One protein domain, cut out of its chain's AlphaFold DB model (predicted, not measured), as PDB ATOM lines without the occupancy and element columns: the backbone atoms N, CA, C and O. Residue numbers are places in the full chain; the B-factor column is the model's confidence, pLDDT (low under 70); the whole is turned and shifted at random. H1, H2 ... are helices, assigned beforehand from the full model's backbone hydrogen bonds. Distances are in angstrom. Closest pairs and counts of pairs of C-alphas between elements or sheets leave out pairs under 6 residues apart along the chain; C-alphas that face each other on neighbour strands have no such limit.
ATOM      1  N   VAL A  46     -19.526  27.795  16.032       96.50
ATOM      2  CA  VAL A  46     -20.865  28.363  15.780       96.50
ATOM      3  C   VAL A  46     -21.778  27.349  15.081       96.50
ATOM      4  O   VAL A  46     -22.989  27.350  15.287       96.50
ATOM      5  N   VAL A  47     -21.206  26.466  14.258       95.88
ATOM      6  CA  VAL A  47     -21.930  25.379  13.582       95.88
ATOM      7  C   VAL A  47     -21.689  24.072  14.331       95.88
ATOM      8  O   VAL A  47     -20.545  23.679  14.548       95.88
ATOM      9  N   SER A  48     -22.766  23.377  14.702       95.38
ATOM     10  CA  SER A  48     -22.666  22.096  15.410       95.38
ATOM     11  C   SER A  48     -22.142  20.973  14.510       95.38
ATOM     12  O   SER A  48     -22.382  20.957  13.300       95.38
ATOM     13  N   SER A  49     -21.485  19.974  15.108       93.56
ATOM     14  CA  SER A  49     -21.003  18.791  14.382       93.56
ATOM     15  C   SER A  49     -22.135  18.048  13.670       93.56
ATOM     16  O   SER A  49     -21.962  17.633  12.530       93.56
ATOM     17  N   HIS A  50     -23.317  17.958  14.290       93.81
ATOM     18  CA  HIS A  50     -24.490  17.348  13.663       93.81
ATOM     19  C   HIS A  50     -24.958  18.127  12.422       93.81
ATOM     20  O   HIS A  50     -25.241  17.525  11.389       93.81
ATOM     21  N   ALA A  51     -24.997  19.464  12.480       94.56
ATOM     22  CA  ALA A  51     -25.344  20.271  11.310       94.56
ATOM     23  C   ALA A  51     -24.320  20.091  10.176       94.56
ATOM     24  O   ALA A  51     -24.702  19.944   9.015       94.56
ATOM     25  N   LEU A  52     -23.027  20.037  10.510       95.25
ATOM     26  CA  LEU A  52     -21.963  19.801   9.537       95.25
ATOM     27  C   LEU A  52     -22.019  18.383   8.938       95.25
ATOM     28  O   LEU A  52     -21.779  18.217   7.741       95.25
ATOM     29  N   PHE A  53     -22.389  17.377   9.732       96.19
ATOM     30  CA  PHE A  53     -22.646  16.017   9.260       96.19
ATOM     31  C   PHE A  53     -23.796  15.982   8.247       96.19
ATOM     32  O   PHE A  53     -23.618  15.488   7.132       96.19
ATOM     33  N   VAL A  54     -24.945  16.575   8.590       96.50
ATOM     34  CA  VAL A  54     -26.095  16.683   7.676       96.50
ATOM     35  C   VAL A  54     -25.696  17.402   6.388       96.50
ATOM     36  O   VAL A  54     -26.045  16.939   5.301       96.50
ATOM     37  N   ALA A  55     -24.907  18.477   6.477       94.50
ATOM     38  CA  ALA A  55     -24.405  19.187   5.303       94.50
ATOM     39  C   ALA A  55     -23.580  18.276   4.373       94.50
ATOM     40  O   ALA A  55     -23.797  18.301   3.163       94.50
ATOM     41  N   HIS A  56     -22.701  17.420   4.907       95.88
ATOM     42  CA  HIS A  56     -21.931  16.462   4.099       95.88
ATOM     43  C   HIS A  56     -22.816  15.400   3.437       95.88
ATOM     44  O   HIS A  56     -22.588  15.053   2.276       95.88
ATOM     45  N   VAL A  57     -23.835  14.896   4.140       97.19
ATOM     46  CA  VAL A  57     -24.791  13.925   3.582       97.19
ATOM     47  C   VAL A  57     -25.571  14.547   2.423       97.19
ATOM     48  O   VAL A  57     -25.608  13.987   1.326       97.19
ATOM     49  N   VAL A  58     -26.138  15.737   2.642       95.88
ATOM     50  CA  VAL A  58     -26.883  16.486   1.621       95.88
ATOM     51  C   VAL A  58     -25.986  16.797   0.426       95.88
ATOM     52  O   VAL A  58     -26.358  16.514  -0.711       95.88
ATOM     53  N   MET A  59     -24.779  17.314   0.665       95.00
ATOM     54  CA  MET A  59     -23.824  17.635  -0.394       95.00
ATOM     55  C   MET A  59     -23.435  16.393  -1.200       95.00
ATOM     56  O   MET A  59     -23.420  16.452  -2.425       95.00
ATOM     57  N   SER A  60     -23.203  15.250  -0.551       95.88
ATOM     58  CA  SER A  60     -22.892  13.991  -1.241       95.88
ATOM     59  C   SER A  60     -24.018  13.576  -2.193       95.88
ATOM     60  O   SER A  60     -23.759  13.264  -3.356       95.88
ATOM     61  N   ALA A  61     -25.274  13.634  -1.737       96.25
ATOM     62  CA  ALA A  61     -26.433  13.331  -2.575       96.25
ATOM     63  C   ALA A  61     -26.557  14.306  -3.759       96.25
ATOM     64  O   ALA A  61     -26.787  13.877  -4.892       96.25
ATOM     65  N   LEU A  62     -26.352  15.604  -3.517       92.56
ATOM     66  CA  LEU A  62     -26.408  16.633  -4.557       92.56
ATOM     67  C   LEU A  62     -25.312  16.457  -5.615       92.56
ATOM     68  O   LEU A  62     -25.608  16.581  -6.800       92.56
ATOM     69  N   LEU A  63     -24.075  16.133  -5.225       93.12
ATOM     70  CA  LEU A  63     -22.973  15.911  -6.171       93.12
ATOM     71  C   LEU A  63     -23.247  14.702  -7.071       93.12
ATOM     72  O   LEU A  63     -23.080  14.793  -8.288       93.12
ATOM     73  N   VAL A  64     -23.727  13.595  -6.492       94.88
ATOM     74  CA  VAL A  64     -24.098  12.389  -7.248       94.88
ATOM     75  C   VAL A  64     -25.235  12.692  -8.222       94.88
ATOM     76  O   VAL A  64     -25.125  12.380  -9.409       94.88
ATOM     77  N   ALA A  65     -26.300  13.344  -7.748       93.06
ATOM     78  CA  ALA A  65     -27.431  13.726  -8.586       93.06
ATOM     79  C   ALA A  65     -27.006  14.672  -9.722       93.06
ATOM     80  O   ALA A  65     -27.387  14.465 -10.874       93.06
ATOM     81  N   PHE A  66     -26.173  15.672  -9.422       90.62
ATOM     82  CA  PHE A  66     -25.676  16.632 -10.403       90.62
ATOM     83  C   PHE A  66     -24.824  15.966 -11.486       90.62
ATOM     84  O   PHE A  66     -25.021  16.232 -12.670       90.62
ATOM     85  N   VAL A  67     -23.897  15.083 -11.102       91.75
ATOM     86  CA  VAL A  67     -23.048  14.355 -12.058       91.75
ATOM     87  C   VAL A  67     -23.870  13.415 -12.923       91.75
ATOM     88  O   VAL A  67     -23.632  13.351 -14.128       91.75
ATOM     89  N   ALA A  68     -24.841  12.710 -12.340       93.44
ATOM     90  CA  ALA A  68     -25.732  11.835 -13.090       93.44
ATOM     91  C   ALA A  68     -26.565  12.627 -14.114       93.44
ATOM     92  O   ALA A  68     -26.648  12.227 -15.275       93.44
ATOM     93  N   ALA A  69     -27.119  13.774 -13.708       90.81
ATOM     94  CA  ALA A  69     -27.922  14.635 -14.574       90.81
ATOM     95  C   ALA A  69     -27.093  15.320 -15.676       90.81
ATOM     96  O   ALA A  69     -27.549  15.418 -16.811       90.81
ATOM     97  N   SER A  70     -25.867  15.748 -15.364       86.94
ATOM     98  CA  SER A  70     -25.008  16.545 -16.259       86.94
ATOM     99  C   SER A  70     -23.945  15.711 -16.989       86.94
ATOM    100  O   SER A  70     -23.009  16.254 -17.581       86.94
ATOM    101  N   TRP A  71     -24.037  14.376 -16.941       91.56
ATOM    102  CA  TRP A  71     -22.948  13.485 -17.362       91.56
ATOM    103  C   TRP A  71     -22.487  13.717 -18.806       91.56
ATOM    104  O   TRP A  71     -21.279  13.781 -19.084       91.56
ATOM    105  N   ARG A  72     -23.467  13.801 -19.717       91.50
ATOM    106  CA  ARG A  72     -23.262  13.981 -21.161       91.50
ATOM    107  C   ARG A  72     -22.883  15.420 -21.495       91.50
ATOM    108  O   ARG A  72     -21.979  15.621 -22.299       91.50
ATOM    109  N   ASP A  73     -23.492  16.385 -20.816       88.00
ATOM    110  CA  ASP A  73     -23.246  17.814 -21.033       88.00
ATOM    111  C   ASP A  73     -21.810  18.201 -20.650       88.00
ATOM    112  O   ASP A  73     -21.181  19.041 -21.288       88.00
ATOM    113  N   MET A  74     -21.229  17.508 -19.665       91.69
ATOM    114  CA  MET A  74     -19.855  17.718 -19.208       91.69
ATOM    115  C   MET A  74     -18.844  16.739 -19.836       91.69
ATOM    116  O   MET A  74     -17.926  16.246 -19.170       91.69
ATOM    117  N   ALA A  75     -19.018  16.368 -21.107       91.19
ATOM    118  CA  ALA A  75     -18.154  15.383 -21.767       91.19
ATOM    119  C   ALA A  75     -16.808  15.944 -22.260       91.19
ATOM    120  O   ALA A  75     -15.836  15.190 -22.345       91.19
ATOM    121  N   THR A  76     -16.716  17.240 -22.565       90.12
ATOM    122  CA  THR A  76     -15.558  17.832 -23.258       90.12
ATOM    123  C   THR A  76     -15.042  19.109 -22.596       90.12
ATOM    124  O   THR A  76     -15.702  19.722 -21.756       90.12
ATOM    125  N   GLY A  77     -13.814  19.494 -22.965       92.75
ATOM    126  CA  GLY A  77     -13.209  20.777 -22.599       92.75
ATOM    127  C   GLY A  77     -13.202  21.065 -21.097       92.75
ATOM    128  O   GLY A  77     -12.934  20.184 -20.281       92.75
ATOM    129  N   VAL A  78     -13.485  22.324 -20.750       92.81
ATOM    130  CA  VAL A  78     -13.522  22.827 -19.366       92.81
ATOM    131  C   VAL A  78     -14.550  22.070 -18.530       92.81
ATOM    132  O   VAL A  78     -14.236  21.640 -17.422       92.81
ATOM    133  N   LEU A  79     -15.737  21.799 -19.080       91.75
ATOM    134  CA  LEU A  79     -16.776  21.064 -18.362       91.75
ATOM    135  C   LEU A  79     -16.324  19.645 -17.992       91.75
ATOM    136  O   LEU A  79     -16.608  19.187 -16.890       91.75
ATOM    137  N   ARG A  80     -15.542  18.960 -18.837       94.25
ATOM    138  CA  ARG A  80     -14.958  17.658 -18.470       94.25
ATOM    139  C   ARG A  80     -14.027  17.761 -17.262       94.25
ATOM    140  O   ARG A  80     -14.074  16.882 -16.406       94.25
ATOM    141  N   ALA A  81     -13.194  18.801 -17.187       95.19
ATOM    142  CA  ALA A  81     -12.310  19.011 -16.040       95.19
ATOM    143  C   ALA A  81     -13.123  19.205 -14.749       95.19
ATOM    144  O   ALA A  81     -12.849  18.551 -13.746       95.19
ATOM    145  N   TRP A  82     -14.190  20.002 -14.802       94.88
ATOM    146  CA  TRP A  82     -15.103  20.185 -13.671       94.88
ATOM    147  C   TRP A  82     -15.871  18.913 -13.304       94.88
ATOM    148  O   TRP A  82     -16.040  18.624 -12.123       94.88
ATOM    149  N   LYS A  83     -16.259  18.082 -14.277       94.75
ATOM    150  CA  LYS A  83     -16.845  16.765 -13.985       94.75
ATOM    151  C   LYS A  83     -15.875  15.887 -13.201       94.75
ATOM    152  O   LYS A  83     -16.298  15.215 -12.269       94.75
ATOM    153  N   LEU A  84     -14.587  15.900 -13.550       97.38
ATOM    154  CA  LEU A  84     -13.565  15.165 -12.799       97.38
ATOM    155  C   LEU A  84     -13.407  15.704 -11.374       97.38
ATOM    156  O   LEU A  84     -13.289  14.900 -10.455       97.38
ATOM    157  N   VAL A  85     -13.474  17.025 -11.176       97.06
ATOM    158  CA  VAL A  85     -13.487  17.623  -9.829       97.06
ATOM    159  C   VAL A  85     -14.673  17.116  -9.022       97.06
ATOM    160  O   VAL A  85     -14.487  16.731  -7.878       97.06
ATOM    161  N   ILE A  86     -15.874  17.055  -9.598       95.12
ATOM    162  CA  ILE A  86     -17.059  16.587  -8.866       95.12
ATOM    163  C   ILE A  86     -16.983  15.078  -8.597       95.12
ATOM    164  O   ILE A  86     -17.303  14.622  -7.499       95.12
ATOM    165  N   LEU A  87     -16.499  14.297  -9.566       97.06
ATOM    166  CA  LEU A  87     -16.275  12.861  -9.406       97.06
ATOM    167  C   LEU A  87     -15.248  12.547  -8.317       97.06
ATOM    168  O   LEU A  87     -15.480  11.636  -7.533       97.06
ATOM    169  N   ALA A  88     -14.149  13.299  -8.244       97.88
ATOM    170  CA  ALA A  88     -13.147  13.170  -7.186       97.88
ATOM    171  C   ALA A  88     -13.623  13.780  -5.854       97.88
ATOM    172  O   ALA A  88     -13.329  13.258  -4.783       97.88
ATOM    173  N   GLY A  89     -14.408  14.853  -5.915       97.00
ATOM    174  CA  GLY A  89     -15.002  15.532  -4.767       97.00
ATOM    175  C   GLY A  89     -16.071  14.696  -4.067       97.00
ATOM    176  O   GLY A  89     -16.272  14.832  -2.864       97.00
ATOM    177  N   THR A  90     -16.731  13.784  -4.782       96.75
ATOM    178  CA  THR A  90     -17.741  12.883  -4.211       96.75
ATOM    179  C   THR A  90     -17.154  11.967  -3.123       96.75
ATOM    180  O   THR A  90     -17.614  12.062  -1.985       96.75
ATOM    181  N   PRO A  91     -16.117  11.138  -3.373       97.25
ATOM    182  CA  PRO A  91     -15.486  10.347  -2.317       97.25
ATOM    183  C   PRO A  91     -14.819  11.216  -1.241       97.25
ATOM    184  O   PRO A  91     -14.833  10.832  -0.077       97.25
ATOM    185  N   VAL A  92     -14.307  12.405  -1.583       97.69
ATOM    186  CA  VAL A  92     -13.798  13.378  -0.595       97.69
ATOM    187  C   VAL A  92     -14.904  13.844   0.360       97.69
ATOM    188  O   VAL A  92     -14.695  13.904   1.566       97.69
ATOM    189  N   THR A  93     -16.109  14.105  -0.145       96.94
ATOM    190  CA  THR A  93     -17.261  14.495   0.687       96.94
ATOM    191  C   THR A  93     -17.763  13.318   1.525       96.94
ATOM    192  O   THR A  93     -18.067  13.481   2.707       96.94
ATOM    193  N   LEU A  94     -17.781  12.111   0.946       96.81
ATOM    194  CA  LEU A  94     -18.123  10.879   1.660       96.81
ATOM    195  C   LEU A  94     -17.121  10.553   2.776       96.81
ATOM    196  O   LEU A  94     -17.530  10.014   3.802       96.81
ATOM    197  N   ALA A  95     -15.843  10.920   2.628       96.38
ATOM    198  CA  ALA A  95     -14.877  10.825   3.721       96.38
ATOM    199  C   ALA A  95     -15.333  11.657   4.929       96.38
ATOM    200  O   ALA A  95     -15.253  11.179   6.053       96.38
ATOM    201  N   GLY A  96     -15.918  12.840   4.716       96.44
ATOM    202  CA  GLY A  96     -16.490  13.641   5.799       96.44
ATOM    203  C   GLY A  96     -17.636  12.924   6.521       96.44
ATOM    204  O   GLY A  96     -17.632  12.841   7.747       96.44
ATOM    205  N   VAL A  97     -18.567  12.320   5.770       96.25
ATOM    206  CA  VAL A  97     -19.655  11.490   6.331       96.25
ATOM    207  C   VAL A  97     -19.083  10.344   7.172       96.25
ATOM    208  O   VAL A  97     -19.480  10.162   8.321       96.25
ATOM    209  N   ALA A  98     -18.119   9.600   6.625       94.94
ATOM    210  CA  ALA A  98     -17.465   8.500   7.328       94.94
ATOM    211  C   ALA A  98     -16.704   8.975   8.578       94.94
ATOM    212  O   ALA A  98     -16.741   8.301   9.602       94.94
ATOM    213  N   GLY A  99     -16.062  10.145   8.520       94.94
ATOM    214  CA  GLY A  99     -15.361  10.759   9.646       94.94
ATOM    215  C   GLY A  99     -16.293  11.076  10.812       94.94
ATOM    216  O   GLY A  99     -15.974  10.742  11.952       94.94
ATOM    217  N   PHE A 100     -17.474  11.641  10.545       94.81
ATOM    218  CA  PHE A 100     -18.482  11.873  11.585       94.81
ATOM    219  C   PHE A 100     -19.031  10.567  12.168       94.81
ATOM    220  O   PHE A 100     -19.057  10.417  13.385       94.81
ATOM    221  N   LEU A 101     -19.376   9.585  11.329       93.12
ATOM    222  CA  LEU A 101     -19.862   8.277  11.797       93.12
ATOM    223  C   LEU A 101     -18.819   7.524  12.642       93.12
ATOM    224  O   LEU A 101     -19.165   6.861  13.620       93.12
ATOM    225  N   ALA A 102     -17.538   7.632  12.281       91.12
ATOM    226  CA  ALA A 102     -16.438   7.066  13.055       91.12
ATOM    227  C   ALA A 102     -16.264   7.783  14.403       91.12
ATOM    228  O   ALA A 102     -16.057   7.121  15.419       91.12
ATOM    229  N   ARG A 103     -16.384   9.119  14.429       89.19
ATOM    230  CA  ARG A 103     -16.272   9.933  15.650       89.19
ATOM    231  C   ARG A 103     -17.413   9.674  16.634       89.19
ATOM    232  O   ARG A 103     -17.165   9.591  17.832       89.19
ATOM    233  N   ASP A 104     -18.629   9.508  16.123       86.00
ATOM    234  CA  ASP A 104     -19.827   9.242  16.925       86.00
ATOM    235  C   ASP A 104     -19.926   7.770  17.376       86.00
ATOM    236  O   ASP A 104     -20.818   7.413  18.142       86.00
ATOM    237  N   GLY A 105     -19.034   6.889  16.901       80.31
ATOM    238  CA  GLY A 105     -19.001   5.468  17.270       80.31
ATOM    239  C   GLY A 105     -20.162   4.636  16.713       80.31
ATOM    240  O   GLY A 105     -20.322   3.474  17.083       80.31
ATOM    241  N   THR A 106     -20.961   5.198  15.803       80.38
ATOM    242  CA  THR A 106     -22.130   4.532  15.203       80.38
ATOM    243  C   THR A 106     -21.744   3.364  14.297       80.38
ATOM    244  O   THR A 106     -22.526   2.426  14.150       80.38
ATOM    245  N   VAL A 107     -20.539   3.385  13.711       79.69
ATOM    246  CA  VAL A 107     -20.013   2.297  12.870       79.69
ATOM    247  C   VAL A 107     -18.663   1.806  13.420       79.69
ATOM    248  O   VAL A 107     -17.611   2.313  13.020       79.69
ATOM    249  N   PRO A 108     -18.654   0.788  14.302       71.94
ATOM    250  CA  PRO A 108     -17.438   0.316  14.977       71.94
ATOM    251  C   PRO A 108     -16.321  -0.129  14.023       71.94
ATOM    252  O   PRO A 108     -15.143   0.094  14.290       71.94
ATOM    253  N   ALA A 109     -16.685  -0.713  12.877       78.44
ATOM    254  CA  ALA A 109     -15.728  -1.154  11.864       78.44
ATOM    255  C   ALA A 109     -14.951   0.009  11.216       78.44
ATOM    256  O   ALA A 109     -13.782  -0.154  10.881       78.44
ATOM    257  N   LEU A 110     -15.574   1.186  11.061       73.69
ATOM    258  CA  LEU A 110     -14.911   2.375  10.512       73.69
ATOM    259  C   LEU A 110     -13.969   3.012  11.538       73.69
ATOM    260  O   LEU A 110     -12.855   3.394  11.183       73.69
ATOM    261  N   ALA A 111     -14.389   3.067  12.805       71.44
ATOM    262  CA  ALA A 111     -13.604   3.652  13.890       71.44
ATOM    263  C   ALA A 111     -12.256   2.942  14.116       71.44
ATOM    264  O   ALA A 111     -11.280   3.587  14.490       71.44
ATOM    265  N   GLY A 112     -12.181   1.630  13.861       72.88
ATOM    266  CA  GLY A 112     -10.935   0.861  13.965       72.88
ATOM    267  C   GLY A 112     -10.038   0.895  12.720       72.88
ATOM    268  O   GLY A 112      -8.879   0.500  12.811       72.88
ATOM    269  N   ALA A 113     -10.546   1.340  11.566       81.88
ATOM    270  CA  ALA A 113      -9.826   1.261  10.293       81.88
ATOM    271  C   ALA A 113      -9.039   2.537   9.962       81.88
ATOM    272  O   ALA A 113      -7.897   2.458   9.512       81.88
ATOM    273  N   VAL A 114      -9.650   3.713  10.155       82.81
ATOM    274  CA  VAL A 114      -9.049   5.013   9.814       82.81
ATOM    275  C   VAL A 114      -9.413   6.047  10.884       82.81
ATOM    276  O   VAL A 114     -10.584   6.131  11.259       82.81
ATOM    277  N   PRO A 115      -8.464   6.880  11.357       90.00
ATOM    278  CA  PRO A 115      -8.771   7.951  12.302       90.00
ATOM    279  C   PRO A 115      -9.826   8.921  11.751       90.00
ATOM    280  O   PRO A 115      -9.685   9.431  10.637       90.00
ATOM    281  N   ALA A 116     -10.852   9.232  12.550       91.88
ATOM    282  CA  ALA A 116     -11.931  10.144  12.161       91.88
ATOM    283  C   ALA A 116     -11.409  11.520  11.712       91.88
ATOM    284  O   ALA A 116     -11.846  12.049  10.690       91.88
ATOM    285  N   ASP A 117     -10.421  12.069  12.425       92.69
ATOM    286  CA  ASP A 117      -9.818  13.361  12.085       92.69
ATOM    287  C   ASP A 117      -9.089  13.330  10.733       92.69
ATOM    288  O   ASP A 117      -9.101  14.325  10.011       92.69
ATOM    289  N   ALA A 118      -8.517  12.188  10.335       94.62
ATOM    290  CA  ALA A 118      -7.895  12.044   9.021       94.62
ATOM    291  C   ALA A 118      -8.947  12.086   7.900       94.62
ATOM    292  O   ALA A 118      -8.740  12.746   6.884       94.62
ATOM    293  N   LEU A 119     -10.099  11.441   8.095       95.50
ATOM    294  CA  LEU A 119     -11.213  11.467   7.143       95.50
ATOM    295  C   LEU A 119     -11.823  12.872   7.003       95.50
ATOM    296  O   LEU A 119     -12.087  13.332   5.891       95.50
ATOM    297  N   LEU A 120     -11.990  13.582   8.122       95.75
ATOM    298  CA  LEU A 120     -12.452  14.973   8.129       95.75
ATOM    299  C   LEU A 120     -11.426  15.913   7.476       95.75
ATOM    300  O   LEU A 120     -11.807  16.802   6.715       95.75
ATOM    301  N   ALA A 121     -10.127  15.690   7.702       96.44
ATOM    302  CA  ALA A 121      -9.061  16.435   7.037       96.44
ATOM    303  C   ALA A 121      -9.058  16.197   5.519       96.44
ATOM    304  O   ALA A 121      -8.905  17.152   4.758       96.44
ATOM    305  N   VAL A 122      -9.286  14.958   5.064       97.75
ATOM    306  CA  VAL A 122      -9.451  14.649   3.636       97.75
ATOM    307  C   VAL A 122     -10.614  15.441   3.046       97.75
ATOM    308  O   VAL A 122     -10.429  16.071   2.009       97.75
ATOM    309  N   ALA A 123     -11.776  15.465   3.706       97.31
ATOM    310  CA  ALA A 123     -12.930  16.234   3.240       97.31
ATOM    311  C   ALA A 123     -12.616  17.736   3.131       97.31
ATOM    312  O   ALA A 123     -12.882  18.362   2.104       97.31
ATOM    313  N   PHE A 124     -12.000  18.295   4.172       97.88
ATOM    314  CA  PHE A 124     -11.692  19.716   4.265       97.88
ATOM    315  C   PHE A 124     -10.622  20.155   3.253       97.88
ATOM    316  O   PHE A 124     -10.900  20.965   2.366       97.88
ATOM    317  N   TYR A 125      -9.418  19.582   3.317       98.31
ATOM    318  CA  TYR A 125      -8.316  19.956   2.424       98.31
ATOM    319  C   TYR A 125      -8.528  19.467   0.990       98.31
ATOM    320  O   TYR A 125      -8.084  20.121   0.045       98.31
ATOM    321  N   GLY A 126      -9.245  18.356   0.805       98.19
ATOM    322  CA  GLY A 126      -9.620  17.860  -0.513       98.19
ATOM    323  C   GLY A 126     -10.405  18.909  -1.296       98.19
ATOM    324  O   GLY A 126     -10.031  19.222  -2.421       98.19
ATOM    325  N   TRP A 127     -11.423  19.533  -0.698       97.88
ATOM    326  CA  TRP A 127     -12.182  20.604  -1.360       97.88
ATOM    327  C   TRP A 127     -11.428  21.928  -1.489       97.88
ATOM    328  O   TRP A 127     -11.692  22.686  -2.426       97.88
ATOM    329  N   MET A 128     -10.458  22.202  -0.612       98.56
ATOM    330  CA  MET A 128      -9.567  23.349  -0.808       98.56
ATOM    331  C   MET A 128      -8.722  23.171  -2.074       98.56
ATOM    332  O   MET A 128      -8.559  24.123  -2.827       98.56
ATOM    333  N   LEU A 129      -8.218  21.962  -2.339       98.56
ATOM    334  CA  LEU A 129      -7.204  21.719  -3.371       98.56
ATOM    335  C   LEU A 129      -7.758  21.195  -4.703       98.56
ATOM    336  O   LEU A 129      -7.256  21.584  -5.758       98.56
ATOM    337  N   LEU A 130      -8.781  20.337  -4.685       98.00
ATOM    338  CA  LEU A 130      -9.336  19.690  -5.883       98.00
ATOM    339  C   LEU A 130      -9.716  20.669  -7.008       98.00
ATOM    340  O   LEU A 130      -9.446  20.351  -8.168       98.00
ATOM    341  N   PRO A 131     -10.310  21.848  -6.730       97.25
ATOM    342  CA  PRO A 131     -10.676  22.788  -7.789       97.25
ATOM    343  C   PRO A 131      -9.480  23.467  -8.470       97.25
ATOM    344  O   PRO A 131      -9.604  23.899  -9.615       97.25
ATOM    345  N   ALA A 132      -8.317  23.554  -7.813       98.12
ATOM    346  CA  ALA A 132      -7.153  24.290  -8.317       98.12
ATOM    347  C   ALA A 132      -6.720  23.888  -9.747       98.12
ATOM    348  O   ALA A 132      -6.612  24.778 -10.595       98.12
ATOM    349  N   PRO A 133      -6.529  22.597 -10.093       98.00
ATOM    350  CA  PRO A 133      -6.205  22.207 -11.467       98.00
ATOM    351  C   PRO A 133      -7.310  22.552 -12.477       98.00
ATOM    352  O   PRO A 133      -6.999  22.909 -13.614       98.00
ATOM    353  N   ALA A 134      -8.589  22.487 -12.091       96.31
ATOM    354  CA  ALA A 134      -9.689  22.876 -12.973       96.31
ATOM    355  C   ALA A 134      -9.718  24.388 -13.216       96.31
ATOM    356  O   ALA A 134      -9.960  24.810 -14.347       96.31
ATOM    357  N   PHE A 135      -9.400  25.201 -12.206       96.94
ATOM    358  CA  PHE A 135      -9.220  26.640 -12.369       96.94
ATOM    359  C   PHE A 135      -8.055  26.969 -13.307       96.94
ATOM    360  O   PHE A 135      -8.252  27.698 -14.277       96.94
ATOM    361  N   VAL A 136      -6.879  26.360 -13.112       97.69
ATOM    362  CA  VAL A 136      -5.734  26.529 -14.028       97.69
ATOM    363  C   VAL A 136      -6.122  26.155 -15.457       97.69
ATOM    364  O   VAL A 136      -5.893  26.926 -16.387       97.69
ATOM    365  N   TYR A 137      -6.760  24.999 -15.643       96.31
ATOM    366  CA  TYR A 137      -7.202  24.555 -16.961       96.31
ATOM    367  C   TYR A 137      -8.239  25.496 -17.586       96.31
ATOM    368  O   TYR A 137      -8.178  25.763 -18.784       96.31
ATOM    369  N   THR A 138      -9.166  26.026 -16.786       94.38
ATOM    370  CA  THR A 138     -10.153  27.015 -17.240       94.38
ATOM    371  C   THR A 138      -9.457  28.294 -17.701       94.38
ATOM    372  O   THR A 138      -9.737  28.764 -18.799       94.38
ATOM    373  N   GLY A 139      -8.490  28.804 -16.931       93.88
ATOM    374  CA  GLY A 139      -7.690  29.972 -17.307       93.88
ATOM    375  C   GLY A 139      -6.893  29.766 -18.596       93.88
ATOM    376  O   GLY A 139      -6.879  30.645 -19.452       93.88
ATOM    377  N   LEU A 140      -6.309  28.579 -18.795       94.69
ATOM    378  CA  LEU A 140      -5.574  28.230 -20.022       94.69
ATOM    379  C   LEU A 140      -6.463  28.178 -21.271       94.69
ATOM    380  O   LEU A 140      -5.960  28.252 -22.391       94.69
ATOM    381  N   ARG A 141      -7.773  27.983 -21.096       91.62
ATOM    382  CA  ARG A 141      -8.754  27.886 -22.184       91.62
ATOM    383  C   ARG A 141      -9.580  29.155 -22.360       91.62
ATOM    384  O   ARG A 141     -10.416  29.188 -23.260       91.62
ATOM    385  N   ASP A 142      -9.342  30.179 -21.545       87.38
ATOM    386  CA  ASP A 142     -10.036  31.456 -21.631       87.38
ATOM    387  C   ASP A 142      -9.193  32.481 -22.414       87.38
ATOM    388  O   ASP A 142      -8.127  32.888 -21.944       87.38
ATOM    389  N   PRO A 143      -9.642  32.921 -23.606       83.94
ATOM    390  CA  PRO A 143      -8.900  33.885 -24.416       83.94
ATOM    391  C   PRO A 143      -8.919  35.308 -23.834       83.94
ATOM    392  O   PRO A 143      -8.102  36.140 -24.227       83.94
ATOM    393  N   ALA A 144      -9.834  35.619 -22.910       84.25
ATOM    394  CA  ALA A 144      -9.933  36.940 -22.306       84.25
ATOM    395  C   ALA A 144      -8.994  37.048 -21.096       84.25
ATOM    396  O   ALA A 144      -9.267  36.499 -20.027       84.25
ATOM    397  N   VAL A 145      -7.910  37.815 -21.252       80.50
ATOM    398  CA  VAL A 145      -6.848  37.975 -20.238       80.50
ATOM    399  C   VAL A 145      -7.374  38.330 -18.837       80.50
ATOM    400  O   VAL A 145      -6.954  37.684 -17.879       80.50
ATOM    401  N   PRO A 146      -8.318  39.278 -18.657       84.19
ATOM    402  CA  PRO A 146      -8.820  39.581 -17.317       84.19
ATOM    403  C   PRO A 146      -9.481  38.375 -16.639       84.19
ATOM    404  O   PRO A 146      -9.313  38.173 -15.440       84.19
ATOM    405  N   ARG A 147     -10.195  37.536 -17.399       84.25
ATOM    406  CA  ARG A 147     -10.876  36.354 -16.857       84.25
ATOM    407  C   ARG A 147      -9.906  35.223 -16.565       84.25
ATOM    408  O   ARG A 147     -10.001  34.612 -15.504       84.25
ATOM    409  N   SER A 148      -8.953  34.973 -17.462       90.81
ATOM    410  CA  SER A 148      -7.947  33.932 -17.245       90.81
ATOM    411  C   SER A 148      -7.109  34.213 -15.995       90.81
ATOM    412  O   SER A 148      -6.875  33.297 -15.208       90.81
ATOM    413  N   ILE A 149      -6.767  35.483 -15.738       94.12
ATOM    414  CA  ILE A 149      -6.100  35.909 -14.500       94.12
ATOM    415  C   ILE A 149      -6.932  35.551 -13.263       94.12
ATOM    416  O   ILE A 149      -6.383  34.976 -12.325       94.12
ATOM    417  N   VAL A 150      -8.244  35.827 -13.255       95.12
ATOM    418  CA  VAL A 150      -9.112  35.480 -12.111       95.12
ATOM    419  C   VAL A 150      -9.089  33.977 -11.835       95.12
ATOM    420  O   VAL A 150      -9.022  33.576 -10.674       95.12
ATOM    421  N   GLN A 151      -9.067  33.138 -12.874       95.56
ATOM    422  CA  GLN A 151      -8.978  31.688 -12.694       95.56
ATOM    423  C   GLN A 151      -7.630  31.260 -12.091       95.56
ATOM    424  O   GLN A 151      -7.592  30.437 -11.177       95.56
ATOM    425  N   TYR A 152      -6.511  31.846 -12.524       97.38
ATOM    426  CA  TYR A 152      -5.209  31.550 -11.914       97.38
ATOM    427  C   TYR A 152      -5.119  32.025 -10.462       97.38
ATOM    428  O   TYR A 152      -4.585  31.307  -9.617       97.38
ATOM    429  N   VAL A 153      -5.686  33.193 -10.150       97.75
ATOM    430  CA  VAL A 153      -5.784  33.690  -8.774       97.75
ATOM    431  C   VAL A 153      -6.646  32.755  -7.927       97.75
ATOM    432  O   VAL A 153      -6.231  32.396  -6.831       97.75
ATOM    433  N   ALA A 154      -7.782  32.271  -8.436       97.56
ATOM    434  CA  ALA A 154      -8.624  31.298  -7.737       97.56
ATOM    435  C   ALA A 154      -7.861  30.005  -7.391       97.56
ATOM    436  O   ALA A 154      -7.963  29.498  -6.268       97.56
ATOM    437  N   ALA A 155      -7.045  29.502  -8.324       98.25
ATOM    438  CA  ALA A 155      -6.172  28.355  -8.089       98.25
ATOM    439  C   ALA A 155      -5.090  28.653  -7.036       98.25
ATOM    440  O   ALA A 155      -4.886  27.860  -6.117       98.25
ATOM    441  N   ALA A 156      -4.423  29.806  -7.133       98.56
ATOM    442  CA  ALA A 156      -3.398  30.215  -6.178       98.56
ATOM    443  C   ALA A 156      -3.975  30.385  -4.764       98.56
ATOM    444  O   ALA A 156      -3.419  29.851  -3.810       98.56
ATOM    445  N   CYS A 157      -5.125  31.049  -4.630       98.62
ATOM    446  CA  CYS A 157      -5.854  31.203  -3.372       98.62
ATOM    447  C   CYS A 157      -6.274  29.858  -2.771       98.62
ATOM    448  O   CYS A 157      -6.183  29.684  -1.560       98.62
ATOM    449  N   SER A 158      -6.687  28.900  -3.604       98.44
ATOM    450  CA  SER A 158      -7.035  27.539  -3.177       98.44
ATOM    451  C   SER A 158      -5.849  26.834  -2.503       98.44
ATOM    452  O   SER A 158      -5.970  26.313  -1.395       98.44
ATOM    453  N   VAL A 159      -4.668  26.885  -3.130       98.69
ATOM    454  CA  VAL A 159      -3.441  26.269  -2.598       98.69
ATOM    455  C   VAL A 159      -2.894  27.041  -1.395       98.69
ATOM    456  O   VAL A 159      -2.591  26.449  -0.361       98.69
ATOM    457  N   ALA A 160      -2.791  28.367  -1.505       98.56
ATOM    458  CA  ALA A 160      -2.274  29.219  -0.441       98.56
ATOM    459  C   ALA A 160      -3.166  29.165   0.804       98.56
ATOM    460  O   ALA A 160      -2.659  29.043   1.913       98.56
ATOM    461  N   GLY A 161      -4.488  29.197   0.637       98.56
ATOM    462  CA  GLY A 161      -5.431  29.101   1.745       98.56
ATOM    463  C   GLY A 161      -5.388  27.739   2.438       98.56
ATOM    464  O   GLY A 161      -5.438  27.694   3.665       98.56
ATOM    465  N   ALA A 162      -5.196  26.644   1.691       98.38
ATOM    466  CA  ALA A 162      -4.949  25.325   2.278       98.38
ATOM    467  C   ALA A 162      -3.662  25.304   3.119       98.38
ATOM    468  O   ALA A 162      -3.672  24.813   4.247       98.38
ATOM    469  N   ALA A 163      -2.572  25.883   2.606       98.44
ATOM    470  CA  ALA A 163      -1.309  25.983   3.334       98.44
ATOM    471  C   ALA A 163      -1.441  26.840   4.602       98.44
ATOM    472  O   ALA A 163      -1.000  26.427   5.671       98.44
ATOM    473  N   VAL A 164      -2.102  27.999   4.514       98.38
ATOM    474  CA  VAL A 164      -2.386  28.860   5.673       98.38
ATOM    475  C   VAL A 164      -3.202  28.097   6.714       98.38
ATOM    476  O   VAL A 164      -2.836  28.104   7.886       98.38
ATOM    477  N   ALA A 165      -4.261  27.397   6.302       97.38
ATOM    478  CA  ALA A 165      -5.099  26.640   7.225       97.38
ATOM    479  C   ALA A 165      -4.342  25.506   7.931       97.38
ATOM    480  O   ALA A 165      -4.537  25.312   9.131       97.38
ATOM    481  N   ALA A 166      -3.453  24.810   7.214       97.06
ATOM    482  CA  ALA A 166      -2.639  23.725   7.757       97.06
ATOM    483  C   ALA A 166      -1.543  24.207   8.722       97.06
ATOM    484  O   ALA A 166      -1.220  23.513   9.683       97.06
ATOM    485  N   LEU A 167      -0.977  25.393   8.479       97.62
ATOM    486  CA  LEU A 167       0.144  25.943   9.251       97.62
ATOM    487  C   LEU A 167      -0.290  26.897  10.377       97.62
ATOM    488  O   LEU A 167       0.538  27.308  11.184       97.62
ATOM    489  N   ALA A 168      -1.572  27.261  10.440       95.62
ATOM    490  CA  ALA A 168      -2.089  28.314  11.311       95.62
ATOM    491  C   ALA A 168      -1.875  28.096  12.818       95.62
ATOM    492  O   ALA A 168      -1.772  29.073  13.561       95.62
ATOM    493  N   GLY A 169      -1.935  26.845  13.288       91.75
ATOM    494  CA  GLY A 169      -1.882  26.495  14.716       91.75
ATOM    495  C   GLY A 169      -2.981  27.124  15.594       91.75
ATOM    496  O   GLY A 169      -2.933  26.999  16.814       91.75
ATOM    497  N   SER A 170      -3.959  27.820  15.004       96.19
ATOM    498  CA  SER A 170      -4.998  28.587  15.698       96.19
ATOM    499  C   SER A 170      -6.278  28.662  14.864       96.19
ATOM    500  O   SER A 170      -6.221  28.706  13.635       96.19
ATOM    501  N   ALA A 171      -7.435  28.753  15.529       95.75
ATOM    502  CA  ALA A 171      -8.733  28.850  14.856       95.75
ATOM    503  C   ALA A 171      -8.820  30.075  13.928       95.75
ATOM    504  O   ALA A 171      -9.266  29.957  12.789       95.75
ATOM    505  N   THR A 172      -8.326  31.236  14.372       96.19
ATOM    506  CA  THR A 172      -8.302  32.469  13.566       96.19
ATOM    507  C   THR A 172      -7.469  32.305  12.298       96.19
ATOM    508  O   THR A 172      -7.916  32.696  11.221       96.19
ATOM    509  N   GLY A 173      -6.280  31.701  12.396       97.38
ATOM    510  CA  GLY A 173      -5.450  31.447  11.220       97.38
ATOM    511  C   GLY A 173      -6.090  30.430  10.269       97.38
ATOM    512  O   GLY A 173      -6.066  30.627   9.055       97.38
ATOM    513  N   THR A 174      -6.749  29.390  10.794       98.06
ATOM    514  CA  THR A 174      -7.504  28.436   9.968       98.06
ATOM    515  C   THR A 174      -8.655  29.119   9.233       98.06
ATOM    516  O   THR A 174      -8.819  28.910   8.032       98.06
ATOM    517  N   VAL A 175      -9.405  30.000   9.903       98.12
ATOM    518  CA  VAL A 175     -10.463  30.805   9.271       98.12
ATOM    519  C   VAL A 175      -9.895  31.753   8.215       98.12
ATOM    520  O   VAL A 175     -10.512  31.903   7.165       98.12
ATOM    521  N   ALA A 176      -8.716  32.342   8.425       98.00
ATOM    522  CA  ALA A 176      -8.056  33.151   7.398       98.00
ATOM    523  C   ALA A 176      -7.717  32.321   6.145       98.00
ATOM    524  O   ALA A 176      -7.952  32.773   5.023       98.00
ATOM    525  N   GLY A 177      -7.244  31.083   6.325       98.44
ATOM    526  CA  GLY A 177      -7.039  30.134   5.228       98.44
ATOM    527  C   GLY A 177      -8.342  29.793   4.497       98.44
ATOM    528  O   GLY A 177      -8.393  29.862   3.269       98.44
ATOM    529  N   ILE A 178      -9.421  29.518   5.240       98.38
ATOM    530  CA  ILE A 178     -10.765  29.288   4.685       98.38
ATOM    531  C   ILE A 178     -11.251  30.499   3.890       98.38
ATOM    532  O   ILE A 178     -11.741  30.337   2.778       98.38
ATOM    533  N   ALA A 179     -11.106  31.707   4.431       98.00
ATOM    534  CA  ALA A 179     -11.535  32.935   3.774       98.00
ATOM    535  C   ALA A 179     -10.779  33.157   2.458       98.00
ATOM    536  O   ALA A 179     -11.393  33.525   1.458       98.00
ATOM    537  N   LEU A 180      -9.472  32.874   2.432       98.25
ATOM    538  CA  LEU A 180      -8.662  32.970   1.220       98.25
ATOM    539  C   LEU A 180      -9.130  31.979   0.144       98.25
ATOM    540  O   LEU A 180      -9.335  32.382  -1.003       98.25
ATOM    541  N   VAL A 181      -9.361  30.712   0.509       98.44
ATOM    542  CA  VAL A 181      -9.921  29.714  -0.418       98.44
ATOM    543  C   VAL A 181     -11.309  30.136  -0.888       98.44
ATOM    544  O   VAL A 181     -11.555  30.201  -2.090       98.44
ATOM    545  N   GLY A 182     -12.203  30.472   0.041       96.94
ATOM    546  CA  GLY A 182     -13.581  30.837  -0.257       96.94
ATOM    547  C   GLY A 182     -13.681  32.037  -1.188       96.94
ATOM    548  O   GLY A 182     -14.426  31.979  -2.165       96.94
ATOM    549  N   ALA A 183     -12.885  33.083  -0.958       97.06
ATOM    550  CA  ALA A 183     -12.827  34.246  -1.837       97.06
ATOM    551  C   ALA A 183     -12.330  33.875  -3.242       97.06
ATOM    552  O   ALA A 183     -12.978  34.218  -4.232       97.06
ATOM    553  N   GLY A 184     -11.225  33.128  -3.337       97.19
ATOM    554  CA  GLY A 184     -10.650  32.710  -4.615       97.19
ATOM    555  C   GLY A 184     -11.594  31.828  -5.431       97.19
ATOM    556  O   GLY A 184     -11.896  32.139  -6.582       97.19
ATOM    557  N   GLN A 185     -12.108  30.752  -4.829       96.88
ATOM    558  CA  GLN A 185     -13.006  29.816  -5.508       96.88
ATOM    559  C   GLN A 185     -14.320  30.489  -5.931       96.88
ATOM    560  O   GLN A 185     -14.796  30.260  -7.043       96.88
ATOM    561  N   THR A 186     -14.878  31.365  -5.086       94.88
ATOM    562  CA  THR A 186     -16.095  32.125  -5.416       94.88
ATOM    563  C   THR A 186     -15.850  33.075  -6.587       94.88
ATOM    564  O   THR A 186     -16.634  33.084  -7.534       94.88
ATOM    565  N   ALA A 187     -14.742  33.825  -6.580       92.88
ATOM    566  CA  ALA A 187     -14.387  34.720  -7.681       92.88
ATOM    567  C   ALA A 187     -14.190  33.964  -9.008       92.88
ATOM    568  O   ALA A 187     -14.696  34.404 -10.039       92.88
ATOM    569  N   GLY A 188     -13.523  32.803  -8.985       92.38
ATOM    570  CA  GLY A 188     -13.341  31.953 -10.167       92.38
ATOM    571  C   GLY A 188     -14.664  31.454 -10.761       92.38
ATOM    572  O   GLY A 188     -14.862  31.506 -11.977       92.38
ATOM    573  N   ILE A 189     -15.605  31.038  -9.908       89.69
ATOM    574  CA  ILE A 189     -16.941  30.587 -10.333       89.69
ATOM    575  C   ILE A 189     -17.780  31.752 -10.863       89.69
ATOM    576  O   ILE A 189     -18.428  31.613 -11.901       89.69
ATOM    577  N   LEU A 190     -17.746  32.913 -10.206       87.50
ATOM    578  CA  LEU A 190     -18.433  34.117 -10.683       87.50
ATOM    579  C   LEU A 190     -17.887  34.575 -12.036       87.50
ATOM    580  O   LEU A 190     -18.660  34.894 -12.935       87.50
ATOM    581  N   ALA A 191     -16.568  34.539 -12.227       86.38
ATOM    582  CA  ALA A 191     -15.957  34.846 -13.515       86.38
ATOM    583  C   ALA A 191     -16.371  33.848 -14.609       86.38
ATOM    584  O   ALA A 191     -16.514  34.235 -15.767       86.38
ATOM    585  N   ALA A 192     -16.601  32.580 -14.257       78.25
ATOM    586  CA  ALA A 192     -17.069  31.564 -15.196       78.25
ATOM    587  C   ALA A 192     -18.572  31.669 -15.523       78.25
ATOM    588  O   ALA A 192     -18.981  31.235 -16.594       78.25
ATOM    589  N   THR A 193     -19.389  32.240 -14.633       75.25
ATOM    590  CA  THR A 193     -20.860  32.279 -14.767       75.25
ATOM    591  C   THR A 193     -21.381  33.650 -15.205       75.25
ATOM    592  O   THR A 193     -22.066  33.748 -16.218       75.25
ATOM    593  N   ALA A 194     -21.003  34.732 -14.520       63.47
ATOM    594  CA  ALA A 194     -21.535  36.077 -14.763       63.47
ATOM    595  C   ALA A 194     -20.902  36.787 -15.976       63.47
ATOM    596  O   ALA A 194     -21.572  37.544 -16.681       63.47
TER     597      ALA A 194
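AT A GLANCE: This is residues 46 to 194 of the 200 residues of an uncharacterized protein of Halorubrum distributum JCM 9100 (UniProt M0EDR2). Long helices stand side by side, each antiparallel to the next, along a curve shaped like a C: H1, then H2, then H4 and H5 one after the other as a broken rod, then H6, and last H7, which folds back along H6. H4 and H5 lie between H2 and H6, H1 packs on H2 at one end of the curve, H7 at the other end turns back from H6 to come close to H4 and H5, and little H3 sits at one tip of H2. The printed part has 149 residues with seven named helices, H1 to H7 in order along the chain, and no named strand; the class is all helix. It is compact, with a radius of gyration of the C-alphas of 16.5 A, and spans 52 by 39 by 25 A.

HOW THE PARTS SIT: H1, residues 49 to 69, touches H2, residues 77 to 103, as a helical hairpin; their closest C-alphas, of His 56 and Val 97, are 5.9 A apart, at a shallow tilt of 32 degrees. H2 is the hub, touching four other helices. With residues 98 to 103 alone it touches H3, residues 108 to 111, closest at the C-alphas of Ala 102 and Ala 111, 4.5 A. H2 also touches H4, residues 116 to 129, opposite ways at a shallow tilt of 20 degrees, with the C-alphas of Gly 99 and Ala 116 closest at 4.3 A. With residues 78 to 85 alone H2 touches H5, residues 131 to 140, where the C-alphas of Ala 81 and Ala 134 are closest at 5.6 A. H4 and H5 meet only through their link. H5 and H6, residues 145 to 167, form a helical hairpin, closest at the C-alphas of Gly 139 and Ser 148, 4.0 A. H6 and H7, residues 171 to 194, form another, at a shallow tilt of 20 degrees, with the C-alphas of Gly 161 and Gly 177 closest at 4.0 A. H2, H4, H5, H6 and H7 form a bundle, helices side by side; H1 and H7 are apart. Every O i to N i+4 pair is within hydrogen-bond range in H1, H4, H5, H6 and H7, against 21 of 23 in H2; H3 is too short for such a pair.

IN THESE COORDINATES: H1 begins at C-alpha 49 (-21.003, 18.791, 14.382) and is 30.1 A long. H2 measures 39.9 A, H3 5.2 A, H4 19.9 A, H5 14.3 A and H6 32.6 A. H7, 33.1 A, ends at C-alpha 194 (-21.535, 36.077, -14.763).

THE WHOLE: The two C-alphas farthest apart, of Pro 108 and Ala 144, are 52.8 A apart. The printed part has no cut and no long link. Mean pLDDT of the printed part is 93.2; residue 194 is under 70.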